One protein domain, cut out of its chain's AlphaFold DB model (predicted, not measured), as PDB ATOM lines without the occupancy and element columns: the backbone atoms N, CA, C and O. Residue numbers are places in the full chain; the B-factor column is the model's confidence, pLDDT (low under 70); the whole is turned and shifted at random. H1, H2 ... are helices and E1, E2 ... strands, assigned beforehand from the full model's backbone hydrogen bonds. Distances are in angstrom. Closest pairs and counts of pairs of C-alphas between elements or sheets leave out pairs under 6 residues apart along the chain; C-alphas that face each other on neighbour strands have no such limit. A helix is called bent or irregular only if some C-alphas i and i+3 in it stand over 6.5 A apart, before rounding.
ATOM      1  N   GLN A   4      40.404 -72.558 107.958       86.69
ATOM      2  CA  GLN A   4      39.605 -72.317 106.757       86.69
ATOM      3  C   GLN A   4      39.998 -71.011 106.060       86.69
ATOM      4  O   GLN A   4      40.177 -70.971 104.849       86.69
ATOM      5  N   ARG A   5      40.186 -69.931 106.826       87.81
ATOM      6  CA  ARG A   5      40.539 -68.622 106.269       87.81
ATOM      7  C   ARG A   5      41.928 -68.629 105.627       87.81
ATOM      8  O   ARG A   5      42.106 -67.997 104.595       87.81
ATOM      9  N   ARG A   6      42.898 -69.338 106.216       85.88
ATOM     10  CA  ARG A   6      44.243 -69.500 105.630       85.88
ATOM     11  C   ARG A   6      44.194 -70.273 104.317       85.88
ATOM     12  O   ARG A   6      44.798 -69.847 103.339       85.88
ATOM     13  N   TYR A   7      43.426 -71.356 104.286       87.69
ATOM     14  CA  TYR A   7      43.237 -72.146 103.079       87.69
ATOM     15  C   TYR A   7      42.581 -71.334 101.949       87.69
ATOM     16  O   TYR A   7      43.079 -71.356 100.829       87.69
ATOM     17  N   GLU A   8      41.542 -70.541 102.230       90.19
ATOM     18  CA  GLU A   8      40.910 -69.686 101.208       90.19
ATOM     19  C   GLU A   8      41.863 -68.614 100.651       90.19
ATOM     20  O   GLU A   8      41.858 -68.322  99.449       90.19
ATOM     21  N   LEU A   9      42.722 -68.040 101.502       89.19
ATOM     22  CA  LEU A   9      43.752 -67.090 101.068       89.19
ATOM     23  C   LEU A   9      44.795 -67.766 100.169       89.19
ATOM     24  O   LEU A   9      45.088 -67.252  99.089       89.19
ATOM     25  N   ALA A  10      45.294 -68.937 100.573       87.88
ATOM     26  CA  ALA A  10      46.223 -69.738  99.781       87.88
ATOM     27  C   ALA A  10      45.612 -70.134  98.430       87.88
ATOM     28  O   ALA A  10      46.225 -69.933  97.381       87.88
ATOM     29  N   ARG A  11      44.362 -70.606  98.438       89.00
ATOM     30  CA  ARG A  11      43.600 -70.962  97.240       89.00
ATOM     31  C   ARG A  11      43.449 -69.783  96.291       89.00
ATOM     32  O   ARG A  11      43.665 -69.935  95.094       89.00
ATOM     33  N   THR A  12      43.148 -68.596  96.810       89.50
ATOM     34  CA  THR A  12      43.053 -67.370  96.002       89.50
ATOM     35  C   THR A  12      44.410 -66.973  95.412       89.50
ATOM     36  O   THR A  12      44.491 -66.605  94.239       89.50
ATOM     37  N   ALA A  13      45.492 -67.081  96.188       86.69
ATOM     38  CA  ALA A  13      46.843 -66.784  95.719       86.69
ATOM     39  C   ALA A  13      47.274 -67.739  94.594       86.69
ATOM     40  O   ALA A  13      47.654 -67.287  93.514       86.69
ATOM     41  N   ILE A  14      47.137 -69.052  94.805       89.06
ATOM     42  CA  ILE A  14      47.438 -70.073  93.793       89.06
ATOM     43  C   ILE A  14      46.547 -69.899  92.563       89.06
ATOM     44  O   ILE A  14      47.042 -69.951  91.439       89.06
ATOM     45  N   TRP A  15      45.252 -69.629  92.750       87.75
ATOM     46  CA  TRP A  15      44.337 -69.360  91.644       87.75
ATOM     47  C   TRP A  15      44.863 -68.242  90.751       87.75
ATOM     48  O   TRP A  15      44.888 -68.425  89.536       87.75
ATOM     49  N   ASN A  16      45.309 -67.131  91.339       86.94
ATOM     50  CA  ASN A  16      45.848 -65.985  90.608       86.94
ATOM     51  C   ASN A  16      47.152 -66.317  89.874       86.94
ATOM     52  O   ASN A  16      47.330 -65.874  88.741       86.94
ATOM     53  N   ILE A  17      48.024 -67.131  90.477       85.00
ATOM     54  CA  ILE A  17      49.260 -67.599  89.834       85.00
ATOM     55  C   ILE A  17      48.929 -68.466  88.617       85.00
ATOM     56  O   ILE A  17      49.465 -68.231  87.539       85.00
ATOM     57  N   LEU A  18      47.996 -69.412  88.761       82.94
ATOM     58  CA  LEU A  18      47.570 -70.325  87.696       82.94
ATOM     59  C   LEU A  18      46.703 -69.659  86.614       82.94
ATOM     60  O   LEU A  18      46.264 -70.341  85.686       82.94
ATOM     61  N   VAL A  19      46.415 -68.351  86.700       80.81
ATOM     62  CA  VAL A  19      45.741 -67.629  85.612       80.81
ATOM     63  C   VAL A  19      46.667 -67.587  84.397       80.81
ATOM     64  O   VAL A  19      47.462 -66.667  84.191       80.81
ATOM     65  N   LEU A  20      46.482 -68.559  83.515       66.38
ATOM     66  CA  LEU A  20      46.976 -68.524  82.151       66.38
ATOM     67  C   LEU A  20      46.013 -67.677  81.320       66.38
ATOM     68  O   LEU A  20      45.282 -68.190  80.485       66.38
ATOM     69  N   ALA A  21      45.956 -66.365  81.582       53.97
ATOM     70  CA  ALA A  21      45.191 -65.475  80.717       53.97
ATOM     71  C   ALA A  21      45.776 -65.596  79.298       53.97
ATOM     72  O   ALA A  21      46.962 -65.264  79.110       53.97
ATOM     73  N   PRO A  22      44.997 -66.073  78.310       48.84
ATOM     74  CA  PRO A  22      45.499 -66.193  76.955       48.84
ATOM     75  C   PRO A  22      45.964 -64.804  76.501       48.84
ATOM     76  O   PRO A  22      45.319 -63.790  76.792       48.84
ATOM     77  N   ALA A  23      47.097 -64.711  75.784       43.47
ATOM     78  CA  ALA A  23      47.159 -63.593  74.841       43.47
ATOM     79  C   ALA A  23      45.951 -63.804  73.940       43.47
ATOM     80  O   ALA A  23      45.759 -64.924  73.485       43.47
ATOM     81  N   ARG A  24      45.115 -62.782  73.770       43.59
ATOM     82  CA  ARG A  24      43.979 -62.798  72.849       43.59
ATOM     83  C   ARG A  24      44.431 -63.306  71.475       43.59
ATOM     84  O   ARG A  24      44.826 -62.508  70.637       43.59
ATOM     85  N   ASP A  25      44.364 -64.608  71.254       46.34
ATOM     86  CA  ASP A  25      44.599 -65.239  69.971       46.34
ATOM     87  C   ASP A  25      43.307 -65.986  69.669       46.34
ATOM     88  O   ASP A  25      42.998 -67.030  70.238       46.34
ATOM     89  N   ALA A  26      42.497 -65.360  68.816       42.78
ATOM     90  CA  ALA A  26      41.108 -65.687  68.492       42.78
ATOM     91  C   ALA A  26      40.922 -67.030  67.749       42.78
ATOM     92  O   ALA A  26      39.970 -67.205  66.993       42.78
ATOM     93  N   ARG A  27      41.865 -67.961  67.910       49.31
ATOM     94  CA  ARG A  27      41.886 -69.290  67.291       49.31
ATOM     95  C   ARG A  27      42.142 -70.407  68.301       49.31
ATOM     96  O   ARG A  27      42.411 -71.526  67.870       49.31
ATOM     97  N   ALA A  28      42.095 -70.112  69.603       54.94
ATOM     98  CA  ALA A  28      42.155 -71.133  70.635       54.94
ATOM     99  C   ALA A  28      41.088 -72.192  70.332       54.94
ATOM    100  O   ALA A  28      39.896 -71.901  70.210       54.94
ATOM    101  N   ASN A  29      41.557 -73.406  70.066       63.78
ATOM    102  CA  ASN A  29      40.699 -74.560  69.899       63.78
ATOM    103  C   ASN A  29      39.862 -74.665  71.179       63.78
ATOM    104  O   ASN A  29      40.438 -74.764  72.257       63.78
ATOM    105  N   VAL A  30      38.532 -74.608  71.079       68.19
ATOM    106  CA  VAL A  30      37.637 -74.596  72.254       68.19
ATOM    107  C   VAL A  30      37.950 -75.762  73.196       68.19
ATOM    108  O   VAL A  30      37.890 -75.603  74.410       68.19
ATOM    109  N   GLN A  31      38.356 -76.909  72.640       70.00
ATOM    110  CA  GLN A  31      38.786 -78.065  73.420       70.00
ATOM    111  C   GLN A  31      40.034 -77.771  74.265       70.00
ATOM    112  O   GLN A  31      40.057 -78.079  75.448       70.00
ATOM    113  N   PHE A  32      41.027 -77.092  73.694       70.88
ATOM    114  CA  PHE A  32      42.256 -76.734  74.393       70.88
ATOM    115  C   PHE A  32      42.003 -75.758  75.554       70.88
ATOM    116  O   PHE A  32      42.577 -75.909  76.629       70.88
ATOM    117  N   ASP A  33      41.095 -74.793  75.381       73.81
ATOM    118  CA  ASP A  33      40.693 -73.893  76.472       73.81
ATOM    119  C   ASP A  33      39.997 -74.654  77.615       73.81
ATOM    120  O   ASP A  33      40.212 -74.347  78.792       73.81
ATOM    121  N   VAL A  34      39.187 -75.669  77.285       75.81
ATOM    122  CA  VAL A  34      38.573 -76.575  78.270       75.81
ATOM    123  C   VAL A  34      39.641 -77.392  78.995       75.81
ATOM    124  O   VAL A  34      39.581 -77.512  80.220       75.81
ATOM    125  N   ASP A  35      40.641 -77.899  78.278       77.38
ATOM    126  CA  ASP A  35      41.712 -78.710  78.858       77.38
ATOM    127  C   ASP A  35      42.612 -77.878  79.791       77.38
ATOM    128  O   ASP A  35      42.931 -78.310  80.898       77.38
ATOM    129  N   VAL A  36      42.932 -76.629  79.426       77.75
ATOM    130  CA  VAL A  36      43.655 -75.686  80.301       77.75
ATOM    131  C   VAL A  36      42.830 -75.332  81.544       77.75
ATOM    132  O   VAL A  36      43.370 -75.241  82.653       77.75
ATOM    133  N   ALA A  37      41.516 -75.143  81.396       81.81
ATOM    134  CA  ALA A  37      40.633 -74.902  82.535       81.81
ATOM    135  C   ALA A  37      40.580 -76.116  83.476       81.81
ATOM    136  O   ALA A  37      40.648 -75.948  84.696       81.81
ATOM    137  N   LYS A  38      40.516 -77.331  82.921       82.75
ATOM    138  CA  LYS A  38      40.560 -78.588  83.673       82.75
ATOM    139  C   LYS A  38      41.883 -78.737  84.429       82.75
ATOM    140  O   LYS A  38      41.854 -78.890  85.648       82.75
ATOM    141  N   TRP A  39      43.014 -78.571  83.743       85.00
ATOM    142  CA  TRP A  39      44.359 -78.585  84.334       85.00
ATOM    143  C   TRP A  39      44.472 -77.649  85.542       85.00
ATOM    144  O   TRP A  39      45.010 -78.009  86.593       85.00
ATOM    145  N   ARG A  40      43.910 -76.442  85.422       84.69
ATOM    146  CA  ARG A  40      43.916 -75.448  86.495       84.69
ATOM    147  C   ARG A  40      43.114 -75.897  87.712       84.69
ATOM    148  O   ARG A  40      43.568 -75.694  88.835       84.69
ATOM    149  N   ILE A  41      41.926 -76.463  87.500       83.69
ATOM    150  CA  ILE A  41      41.066 -76.963  88.583       83.69
ATOM    151  C   ILE A  41      41.745 -78.139  89.294       83.69
ATOM    152  O   ILE A  41      41.788 -78.157  90.521       83.69
ATOM    153  N   GLU A  42      42.320 -79.071  88.534       87.50
ATOM    154  CA  GLU A  42      43.022 -80.247  89.066       87.50
ATOM    155  C   GLU A  42      44.274 -79.866  89.869       87.50
ATOM    156  O   GLU A  42      44.556 -80.466  90.905       87.50
ATOM    157  N   SER A  43      44.993 -78.828  89.437       86.50
ATOM    158  CA  SER A  43      46.201 -78.350  90.119       86.50
ATOM    159  C   SER A  43      45.913 -77.505  91.365       86.50
ATOM    160  O   SER A  43      46.781 -77.359  92.225       86.50
ATOM    161  N   LEU A  44      44.715 -76.921  91.482       88.00
ATOM    162  CA  LEU A  44      44.402 -75.938  92.520       88.00
ATOM    163  C   LEU A  44      44.420 -76.540  93.928       88.00
ATOM    164  O   LEU A  44      45.008 -75.950  94.833       88.00
ATOM    165  N   GLU A  45      43.768 -77.687  94.119       87.50
ATOM    166  CA  GLU A  45      43.617 -78.298  95.445       87.50
ATOM    167  C   GLU A  45      44.974 -78.713  96.043       87.50
ATOM    168  O   GLU A  45      45.302 -78.234  97.134       87.50
ATOM    169  N   PRO A  46      45.821 -79.497  95.341       88.31
ATOM    170  CA  PRO A  46      47.094 -79.950  95.903       88.31
ATOM    171  C   PRO A  46      48.054 -78.791  96.185       88.31
ATOM    172  O   PRO A  46      48.710 -78.761  97.228       88.31
ATOM    173  N   LEU A  47      48.095 -77.788  95.302       86.50
ATOM    174  CA  LEU A  47      48.943 -76.610  95.479       86.50
ATOM    175  C   LEU A  47      48.480 -75.724  96.640       86.50
ATOM    176  O   LEU A  47      49.320 -75.180  97.352       86.50
ATOM    177  N   SER A  48      47.171 -75.589  96.861       88.94
ATOM    178  CA  SER A  48      46.631 -74.795  97.976       88.94
ATOM    179  C   SER A  48      46.941 -75.445  99.323       88.94
ATOM    180  O   SER A  48      47.357 -74.764 100.261       88.94
ATOM    181  N   GLN A  49      46.807 -76.771  99.416       89.25
ATOM    182  CA  GLN A  49      47.182 -77.527 100.613       89.25
ATOM    183  C   GLN A  49      48.686 -77.421 100.893       89.25
ATOM    184  O   GLN A  49      49.096 -77.150 102.024       89.25
ATOM    185  N   LEU A  50      49.509 -77.568  99.852       85.94
ATOM    186  CA  LEU A  50      50.959 -77.452  99.956       85.94
ATOM    187  C   LEU A  50      51.400 -76.028 100.329       85.94
ATOM    188  O   LEU A  50      52.305 -75.865 101.141       85.94
ATOM    189  N   HIS A  51      50.737 -74.998  99.802       90.62
ATOM    190  CA  HIS A  51      50.976 -73.601 100.162       90.62
ATOM    191  C   HIS A  51      50.785 -73.373 101.665       90.62
ATOM    192  O   HIS A  51      51.693 -72.863 102.315       90.62
ATOM    193  N   VAL A  52      49.647 -73.801 102.229       88.75
ATOM    194  CA  VAL A  52      49.367 -73.671 103.674       88.75
ATOM    195  C   VAL A  52      50.387 -74.449 104.505       88.75
ATOM    196  O   VAL A  52      50.842 -73.967 105.544       88.75
ATOM    197  N   HIS A  53      50.765 -75.648 104.052       88.50
ATOM    198  CA  HIS A  53      51.790 -76.438 104.722       88.50
ATOM    199  C   HIS A  53      53.128 -75.688 104.755       88.50
ATOM    200  O   HIS A  53      53.695 -75.499 105.827       88.50
ATOM    201  N   LEU A  54      53.613 -75.205 103.612       84.94
ATOM    202  CA  LEU A  54      54.905 -74.528 103.515       84.94
ATOM    203  C   LEU A  54      54.927 -73.173 104.232       84.94
ATOM    204  O   LEU A  54      55.926 -72.863 104.873       84.94
ATOM    205  N   GLU A  55      53.837 -72.405 104.194       85.44
ATOM    206  CA  GLU A  55      53.702 -71.141 104.935       85.44
ATOM    207  C   GLU A  55      53.895 -71.351 106.449       85.44
ATOM    208  O   GLU A  55      54.479 -70.512 107.131       85.44
ATOM    209  N   GLY A  56      53.450 -72.495 106.980       81.88
ATOM    210  CA  GLY A  56      53.621 -72.844 108.391       81.88
ATOM    211  C   GLY A  56      55.013 -73.360 108.778       81.88
ATOM    212  O   GLY A  56      55.333 -73.358 109.965       81.88
ATOM    213  N   HIS A  57      55.824 -73.814 107.815       84.00
ATOM    214  CA  HIS A  57      57.096 -74.509 108.079       84.00
ATOM    215  C   HIS A  57      58.335 -73.762 107.567       84.00
ATOM    216  O   HIS A  57      59.446 -74.042 108.017       84.00
ATOM    217  N   LEU A  58      58.173 -72.831 106.627       82.31
ATOM    218  CA  LEU A  58      59.269 -72.081 106.026       82.31
ATOM    219  C   LEU A  58      59.324 -70.645 106.546       82.31
ATOM    220  O   LEU A  58      58.312 -70.012 106.827       82.31
ATOM    221  N   ASN A  59      60.536 -70.094 106.586       88.00
ATOM    222  CA  ASN A  59      60.724 -68.661 106.789       88.00
ATOM    223  C   ASN A  59      60.138 -67.879 105.604       88.00
ATOM    224  O   ASN A  59      60.287 -68.299 104.455       88.00
ATOM    225  N   GLU A  60      59.578 -66.696 105.864       81.62
ATOM    226  CA  GLU A  60      58.894 -65.855 104.867       81.62
ATOM    227  C   GLU A  60      59.727 -65.624 103.588       81.62
ATOM    228  O   GLU A  60      59.238 -65.794 102.473       81.62
ATOM    229  N   GLY A  61      61.029 -65.343 103.725       80.69
ATOM    230  CA  GLY A  61      61.927 -65.149 102.577       80.69
ATOM    231  C   GLY A  61      62.253 -66.425 101.783       80.69
ATOM    232  O   GLY A  61      62.646 -66.354 100.618       80.69
ATOM    233  N   VAL A  62      62.116 -67.609 102.385       80.69
ATOM    234  CA  VAL A  62      62.237 -68.897 101.677       80.69
ATOM    235  C   VAL A  62      60.920 -69.196 100.969       80.69
ATOM    236  O   VAL A  62      60.915 -69.435  99.767       80.69
ATOM    237  N   PHE A  63      59.804 -69.068 101.682       80.50
ATOM    238  CA  PHE A  63      58.466 -69.268 101.139       80.50
ATOM    239  C   PHE A  63      58.179 -68.370  99.922       80.50
ATOM    240  O   PHE A  63      57.723 -68.846  98.882       80.50
ATOM    241  N   SER A  64      58.563 -67.091  99.989       83.31
ATOM    242  CA  SER A  64      58.455 -66.155  98.864       83.31
ATOM    243  C   SER A  64      59.237 -66.620  97.627       83.31
ATOM    244  O   SER A  64      58.748 -66.490  96.504       83.31
ATOM    245  N   ARG A  65      60.423 -67.226  97.801       83.19
ATOM    246  CA  ARG A  65      61.189 -67.798  96.679       83.19
ATOM    247  C   ARG A  65      60.472 -68.986  96.045       83.19
ATOM    248  O   ARG A  65      60.492 -69.109  94.825       83.19
ATOM    249  N   HIS A  66      59.812 -69.812  96.851       88.19
ATOM    250  CA  HIS A  66      59.061 -70.962  96.356       88.19
ATOM    251  C   HIS A  66      57.847 -70.535  95.528       88.19
ATOM    252  O   HIS A  66      57.642 -71.038  94.423       88.19
ATOM    253  N   LEU A  67      57.100 -69.534  96.001       86.75
ATOM    254  CA  LEU A  67      56.010 -68.942  95.225       86.75
ATOM    255  C   LEU A  67      56.512 -68.287  93.937       86.75
ATOM    256  O   LEU A  67      55.928 -68.494  92.876       86.75
ATOM    257  N   LYS A  68      57.637 -67.568  93.997       86.69
ATOM    258  CA  LYS A  68      58.240 -66.945  92.815       86.69
ATOM    259  C   LYS A  68      58.669 -67.974  91.764       86.69
ATOM    260  O   LYS A  68      58.532 -67.716  90.573       86.69
ATOM    261  N   ALA A  69      59.162 -69.139  92.179       84.38
ATOM    262  CA  ALA A  69      59.499 -70.230  91.267       84.38
ATOM    263  C   ALA A  69      58.257 -70.808  90.565       84.38
ATOM    264  O   ALA A  69      58.287 -71.082  89.361       84.38
ATOM    265  N   LEU A  70      57.142 -70.929  91.295       89.00
ATOM    266  CA  LEU A  70      55.856 -71.326  90.722       89.00
ATOM    267  C   LEU A  70      55.360 -70.283  89.710       89.00
ATOM    268  O   LEU A  70      55.023 -70.635  88.582       89.00
ATOM    269  N   GLU A  71      55.400 -68.997  90.062       88.38
ATOM    270  CA  GLU A  71      55.059 -67.894  89.153       88.38
ATOM    271  C   GLU A  71      55.918 -67.889  87.886       88.38
ATOM    272  O   GLU A  71      55.404 -67.690  86.784       88.38
ATOM    273  N   GLN A  72      57.224 -68.128  88.021       87.25
ATOM    274  CA  GLN A  72      58.146 -68.213  86.891       87.25
ATOM    275  C   GLN A  72      57.794 -69.374  85.963       87.25
ATOM    276  O   GLN A  72      57.727 -69.173  84.751       87.25
ATOM    277  N   THR A  73      57.496 -70.547  86.523       88.06
ATOM    278  CA  THR A  73      57.086 -71.734  85.758       88.06
ATOM    279  C   THR A  73      55.791 -71.478  84.991       88.06
ATOM    280  O   THR A  73      55.716 -71.703  83.784       88.06
ATOM    281  N   VAL A  74      54.774 -70.926  85.657       87.62
ATOM    282  CA  VAL A  74      53.487 -70.628  85.015       87.62
ATOM    283  C   VAL A  74      53.627 -69.506  83.982       87.62
ATOM    284  O   VAL A  74      53.016 -69.554  82.913       87.62
ATOM    285  N   SER A  75      54.480 -68.511  84.236       85.50
ATOM    286  CA  SER A  75      54.777 -67.461  83.260       85.50
ATOM    287  C   SER A  75      55.499 -68.010  82.027       85.50
ATOM    288  O   SER A  75      55.155 -67.612  80.913       85.50
ATOM    289  N   ALA A  76      56.443 -68.939  82.201       83.88
ATOM    290  CA  ALA A  76      57.079 -69.652  81.097       83.88
ATOM    291  C   ALA A  76      56.042 -70.464  80.307       83.88
ATOM    292  O   ALA A  76      56.015 -70.379  79.083       83.88
ATOM    293  N   CYS A  77      55.113 -71.139  80.991       84.25
ATOM    294  CA  CYS A  77      54.034 -71.896  80.345       84.25
ATOM    295  C   CYS A  77      53.135 -70.982  79.513       84.25
ATOM    296  O   CYS A  77      52.797 -71.267  78.370       84.25
ATOM    297  N   ARG A  78      52.798 -69.806  80.039       82.06
ATOM    298  CA  ARG A  78      52.058 -68.794  79.282       82.06
ATOM    299  C   ARG A  78      52.832 -68.308  78.055       82.06
ATOM    300  O   ARG A  78      52.218 -68.030  77.028       82.06
ATOM    301  N   GLN A  79      54.153 -68.155  78.145       81.44
ATOM    302  CA  GLN A  79      54.975 -67.740  77.006       81.44
ATOM    303  C   GLN A  79      55.027 -68.820  75.925       81.44
ATOM    304  O   GLN A  79      54.858 -68.490  74.753       81.44
ATOM    305  N   THR A  80      55.184 -70.090  76.297       80.06
ATOM    306  CA  THR A  80      55.213 -71.212  75.346       80.06
ATOM    307  C   THR A  80      53.859 -71.433  74.677       80.06
ATOM    308  O   THR A  80      53.813 -71.673  73.471       80.06
ATOM    309  N   LEU A  81      52.756 -71.232  75.407       77.88
ATOM    310  CA  LEU A  81      51.401 -71.196  74.846       77.88
ATOM    311  C   LEU A  81      51.237 -70.076  73.811       77.88
ATOM    312  O   LEU A  81      50.765 -70.308  72.701       77.88
ATOM    313  N   ARG A  82      51.683 -68.857  74.138       75.25
ATOM    314  CA  ARG A  82      51.649 -67.712  73.205       75.25
ATOM    315  C   ARG A  82      52.531 -67.930  71.978       75.25
ATOM    316  O   ARG A  82      52.172 -67.495  70.890       75.25
ATOM    317  N   ALA A  83      53.665 -68.601  72.154       76.25
ATOM    318  CA  ALA A  83      54.573 -68.972  71.077       76.25
ATOM    319  C   ALA A  83      54.070 -70.167  70.246       76.25
ATOM    320  O   ALA A  83      54.715 -70.520  69.263       76.25
ATOM    321  N   ARG A  84      52.931 -70.777  70.619       74.19
ATOM    322  CA  ARG A  84      52.358 -71.979  69.986       74.19
ATOM    323  C   ARG A  84      53.307 -73.183  69.991       74.19
ATOM    324  O   ARG A  84      53.236 -74.029  69.107       74.19
ATOM    325  N   ALA A  85      54.192 -73.242  70.985       73.25
ATOM    326  CA  ALA A  85      55.073 -74.385  71.211       73.25
ATOM    327  C   ALA A  85      54.346 -75.526  71.946       73.25
ATOM    328  O   ALA A  85      54.683 -76.691  71.763       73.25
ATOM    329  N   ILE A  86      53.328 -75.182  72.742       73.12
ATOM    330  CA  ILE A  86      52.393 -76.122  73.364       73.12
ATOM    331  C   ILE A  86      51.091 -76.095  72.560       73.12
ATOM    332  O   ILE A  86      50.489 -75.034  72.383       73.12
ATOM    333  N   LEU A  87      50.692 -77.260  72.064       70.62
ATOM    334  CA  LEU A  87      49.510 -77.493  71.233       70.62
ATOM    335  C   LEU A  87      48.507 -78.445  71.901       70.62
ATOM    336  O   LEU A  87      47.328 -78.421  71.547       70.62
ATOM    337  N   TYR A  88      48.968 -79.254  72.857       72.12
ATOM    338  CA  TYR A  88      48.191 -80.269  73.563       72.12
ATOM    339  C   TYR A  88      48.330 -80.123  75.080       72.12
ATOM    340  O   TYR A  88      49.317 -79.587  75.590       72.12
ATOM    341  N   ASP A  89      47.337 -80.621  75.809       70.44
ATOM    342  CA  ASP A  89      47.308 -80.652  77.272       70.44
ATOM    343  C   ASP A  89      48.444 -81.496  77.867       70.44
ATOM    344  O   ASP A  89      49.009 -81.133  78.896       70.44
ATOM    345  N   SER A  90      48.851 -82.563  77.177       73.81
ATOM    346  CA  SER A  90      49.967 -83.438  77.552       73.81
ATOM    347  C   SER A  90      51.312 -82.715  77.686       73.81
ATOM    348  O   SER A  90      52.212 -83.210  78.361       73.81
ATOM    349  N   GLN A  91      51.451 -81.541  77.065       77.06
ATOM    350  CA  GLN A  91      52.666 -80.724  77.083       77.06
ATOM    351  C   GLN A  91      52.631 -79.651  78.188       77.06
ATOM    352  O   GLN A  91      53.598 -78.903  78.365       77.06
ATOM    353  N   MET A  92      51.524 -79.541  78.928       81.88
ATOM    354  CA  MET A  92      51.407 -78.684  80.109       81.88
ATOM    355  C   MET A  92      52.185 -79.294  81.287       81.88
ATOM    356  O   MET A  92      52.323 -80.515  81.376       81.88
ATOM    357  N   PRO A  93      52.695 -78.477  82.224       85.81
ATOM    358  CA  PRO A  93      53.362 -79.012  83.403       85.81
ATOM    359  C   PRO A  93      52.342 -79.749  84.272       85.81
ATOM    360  O   PRO A  93      51.290 -79.208  84.602       85.81
ATOM    361  N   THR A  94      52.646 -80.982  84.654       86.75
ATOM    362  CA  THR A  94      51.756 -81.810  85.483       86.75
ATOM    363  C   THR A  94      51.583 -81.231  86.891       86.75
ATOM    364  O   THR A  94      52.440 -80.496  87.389       86.75
ATOM    365  N   THR A  95      50.498 -81.598  87.576       86.06
ATOM    366  CA  THR A  95      50.259 -81.181  88.968       86.06
ATOM    367  C   THR A  95      51.426 -81.553  89.886       86.06
ATOM    368  O   THR A  95      51.862 -80.727  90.686       86.06
ATOM    369  N   ASP A  96      51.994 -82.751  89.724       83.44
ATOM    370  CA  ASP A  96      53.146 -83.209  90.510       83.44
ATOM    371  C   ASP A  96      54.394 -82.358  90.255       83.44
ATOM    372  O   ASP A  96      55.112 -82.006  91.190       83.44
ATOM    373  N   GLN A  97      54.624 -81.956  89.003       85.06
ATOM    374  CA  GLN A  97      55.701 -81.039  88.640       85.06
ATOM    375  C   GLN A  97      55.518 -79.663  89.294       85.06
ATOM    376  O   GLN A  97      56.472 -79.127  89.854       85.06
ATOM    377  N   LEU A  98      54.303 -79.103  89.295       86.81
ATOM    378  CA  LEU A  98      54.018 -77.829  89.968       86.81
ATOM    379  C   LEU A  98      54.182 -77.930  91.491       86.81
ATOM    380  O   LEU A  98      54.725 -77.018  92.118       86.81
ATOM    381  N   CYS A  99      53.752 -79.041  92.090       83.44
ATOM    382  CA  CYS A  99      53.991 -79.327  93.502       83.44
ATOM    383  C   CYS A  99      55.494 -79.424  93.795       83.44
ATOM    384  O   CYS A  99      55.961 -78.841  94.771       83.44
ATOM    385  N   GLY A 100      56.265 -80.080  92.924       81.88
ATOM    386  CA  GLY A 100      57.723 -80.155  93.011       81.88
ATOM    387  C   GLY A 100      58.398 -78.782  92.927       81.88
ATOM    388  O   GLY A 100      59.306 -78.498  93.709       81.88
ATOM    389  N   VAL A 101      57.920 -77.888  92.056       85.81
ATOM    390  CA  VAL A 101      58.375 -76.485  91.984       85.81
ATOM    391  C   VAL A 101      58.111 -75.761  93.296       85.81
ATOM    392  O   VAL A 101      59.003 -75.116  93.843       85.81
ATOM    393  N   LEU A 102      56.894 -75.884  93.826       84.00
ATOM    394  CA  LEU A 102      56.512 -75.214  95.062       84.00
ATOM    395  C   LEU A 102      57.258 -75.794  96.279       84.00
ATOM    396  O   LEU A 102      57.561 -75.060  97.214       84.00
ATOM    397  N   GLN A 103      57.620 -77.079  96.270       83.81
ATOM    398  CA  GLN A 103      58.429 -77.716  97.319       83.81
ATOM    399  C   GLN A 103      59.913 -77.363  97.241       83.81
ATOM    400  O   GLN A 103      60.544 -77.172  98.275       83.81
ATOM    401  N   SER A 104      60.482 -77.297  96.039       83.00
ATOM    402  CA  SER A 104      61.920 -77.075  95.831       83.00
ATOM    403  C   SER A 104      62.296 -75.598  95.714       83.00
ATOM    404  O   SER A 104      63.456 -75.235  95.908       83.00
ATOM    405  N   GLY A 105      61.330 -74.753  95.353       81.31
ATOM    406  CA  GLY A 105      61.550 -73.369  94.960       81.31
ATOM    407  C   GLY A 105      62.388 -73.214  93.695       81.31
ATOM    408  O   GLY A 105      63.050 -72.188  93.524       81.31
ATOM    409  N   ARG A 106      62.372 -74.221  92.814       83.94
ATOM    410  CA  ARG A 106      63.082 -74.220  91.532       83.94
ATOM    411  C   ARG A 106      62.084 -74.151  90.380       83.94
ATOM    412  O   ARG A 106      61.196 -74.996  90.323       83.94
ATOM    413  N   PRO A 107      62.181 -73.156  89.484       87.19
ATOM    414  CA  PRO A 107      61.269 -73.045  88.355       87.19
ATOM    415  C   PRO A 107      61.587 -74.096  87.287       87.19
ATOM    416  O   PRO A 107      62.755 -74.389  87.039       87.19
ATOM    417  N   LEU A 108      60.560 -74.608  86.610       85.81
ATOM    418  CA  LEU A 108      60.744 -75.500  85.464       85.81
ATOM    419  C   LEU A 108      60.995 -74.707  84.182       85.81
ATOM    420  O   LEU A 108      60.495 -73.593  83.996       85.81
ATOM    421  N   VAL A 109      61.727 -75.334  83.269       85.81
ATOM    422  CA  VAL A 109      62.006 -74.842  81.923       85.81
ATOM    423  C   VAL A 109      61.363 -75.781  80.914       85.81
ATOM    424  O   VAL A 109      61.471 -76.998  81.033       85.81
ATOM    425  N   PHE A 110      60.687 -75.215  79.919       83.00
ATOM    426  CA  PHE A 110      60.142 -75.989  78.813       83.00
ATOM    427  C   PHE A 110      61.228 -76.253  77.768       83.00
ATOM    428  O   PHE A 110      61.837 -75.309  77.260       83.00
ATOM    429  N   ASP A 111      61.433 -77.520  77.424       81.94
ATOM    430  CA  ASP A 111      62.279 -77.948  76.317       81.94
ATOM    431  C   ASP A 111      61.432 -78.673  75.269       81.94
ATOM    432  O   ASP A 111      60.896 -79.756  75.499       81.94
ATOM    433  N   GLN A 112      61.341 -78.070  74.086       77.69
ATOM    434  CA  GLN A 112      60.609 -78.611  72.942       77.69
ATOM    435  C   GLN A 112      61.218 -79.908  72.379       77.69
ATOM    436  O   GLN A 112      60.551 -80.609  71.628       77.69
ATOM    437  N   HIS A 113      62.474 -80.224  72.710       76.75
ATOM    438  CA  HIS A 113      63.162 -81.429  72.232       76.75
ATOM    439  C   HIS A 113      63.095 -82.585  73.236       76.75
ATOM    440  O   HIS A 113      63.628 -83.668  72.977       76.75
ATOM    441  N   PHE A 114      62.464 -82.373  74.393       71.81
ATOM    442  CA  PHE A 114      62.339 -83.403  75.410       71.81
ATOM    443  C   PHE A 114      61.185 -84.360  75.087       71.81
ATOM    444  O   PHE A 114      60.027 -84.089  75.387       71.81
ATOM    445  N   GLY A 115      61.503 -85.505  74.482       66.06
ATOM    446  CA  GLY A 115      60.497 -86.481  74.058       66.06
ATOM    447  C   GLY A 115      59.778 -86.080  72.759       66.06
ATOM    448  O   GLY A 115      60.174 -85.112  72.112       66.06
ATOM    449  N   PRO A 116      58.754 -86.843  72.333       64.25
ATOM    450  CA  PRO A 116      58.057 -86.601  71.065       64.25
ATOM    451  C   PRO A 116      57.258 -85.290  71.049       64.25
ATOM    452  O   PRO A 116      57.088 -84.706  69.983       64.25
ATOM    453  N   ASP A 117      56.833 -84.816  72.224       65.81
ATOM    454  CA  ASP A 117      55.948 -83.659  72.378       65.81
ATOM    455  C   ASP A 117      56.609 -82.504  73.164       65.81
ATOM    456  O   ASP A 117      55.959 -81.517  73.492       65.81
ATOM    457  N   GLY A 118      57.903 -82.573  73.482       74.94
ATOM    458  CA  GLY A 118      58.530 -81.625  74.410       74.94
ATOM    459  C   GLY A 118      58.089 -81.835  75.866       74.94
ATOM    460  O   GLY A 118      57.187 -82.617  76.172       74.94
ATOM    461  N   GLY A 119      58.739 -81.148  76.805       81.69
ATOM    462  CA  GLY A 119      58.430 -81.327  78.219       81.69
ATOM    463  C   GLY A 119      59.082 -80.328  79.162       81.69
ATOM    464  O   GLY A 119      59.866 -79.468  78.768       81.69
ATOM    465  N   TRP A 120      58.714 -80.445  80.435       83.69
ATOM    466  CA  TRP A 120      59.133 -79.550  81.512       83.69
ATOM    467  C   TRP A 120      60.259 -80.168  82.337       83.69
ATOM    468  O   TRP A 120      60.104 -81.256  82.893       83.69
ATOM    469  N   LEU A 121      61.377 -79.453  82.429       82.50
ATOM    470  CA  LEU A 121      62.614 -79.904  83.057       82.50
ATOM    471  C   LEU A 121      63.017 -78.995  84.218       82.50
ATOM    472  O   LEU A 121      62.817 -77.782  84.168       82.50
ATOM    473  N   ASP A 122      63.623 -79.584  85.249       77.81
ATOM    474  CA  ASP A 122      64.338 -78.839  86.290       77.81
ATOM    475  C   ASP A 122      65.721 -78.419  85.733       77.81
ATOM    476  O   ASP A 122      66.469 -79.286  85.271       77.81
TER     477      ASP A 122
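Overview. This is residues 4 to 122 of the 192 residues of an uncharacterized protein of Rhodosporidium toruloides (UniProt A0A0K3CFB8). Long helix H3 runs along an elongated body; H4 and H2b, one arm of bent helix H2, bundle with it up and down, H1 crosses H2b, and arm H2a touches no helix. A small antiparallel hairpin, E1 and E2, sits beside H3. The 119 printed residues, mostly helix, hold H1, H2, H3, H4, E1, E2 in order, compact (radius of gyration of the C-alphas 14.4 A), spanning 41 by 27 by 20 A.

Arrangement. H2, residues 30 to 57, was assigned as one helix by hydrogen bonds but is bent, C-alphas 42 and 45 being 6.7 A apart: arms H2a, 30 to 42, and H2b, 45 to 57. H1, residues 4 to 17, touches H2b at a steep tilt of 66 degrees, closest at C-alphas 11 and 48, 4.9 A. H3, residues 60 to 82, and H4, 95 to 104, form a helical hairpin, closest at C-alphas 66 and 102, 5.1 A. In hairpin E1, 109 to 111, and E2, 119 to 121, find N 109 and O 121 2.8 A apart. Every O i to N i+4 pair is within hydrogen-bond range in H1, H2a, H2b and H4, and 18 of 19 in H3.

Along the chain. Find C-alpha 4 at (39.605, -72.317, 106.757), where H1 begins its 20.0 A; H3 spans 32.5 A; E2 ends at C-alpha 121, (62.614, -79.904, 83.057).

Size, cuts and confidence. The C-alphas farthest apart, Arg 27 and His 57, are 43.8 A apart. The printed part has no cut; links H1 to H2 and H3 to H4 are long; pLDDT is under 70 at residues 20 to 30 and 115 to 117.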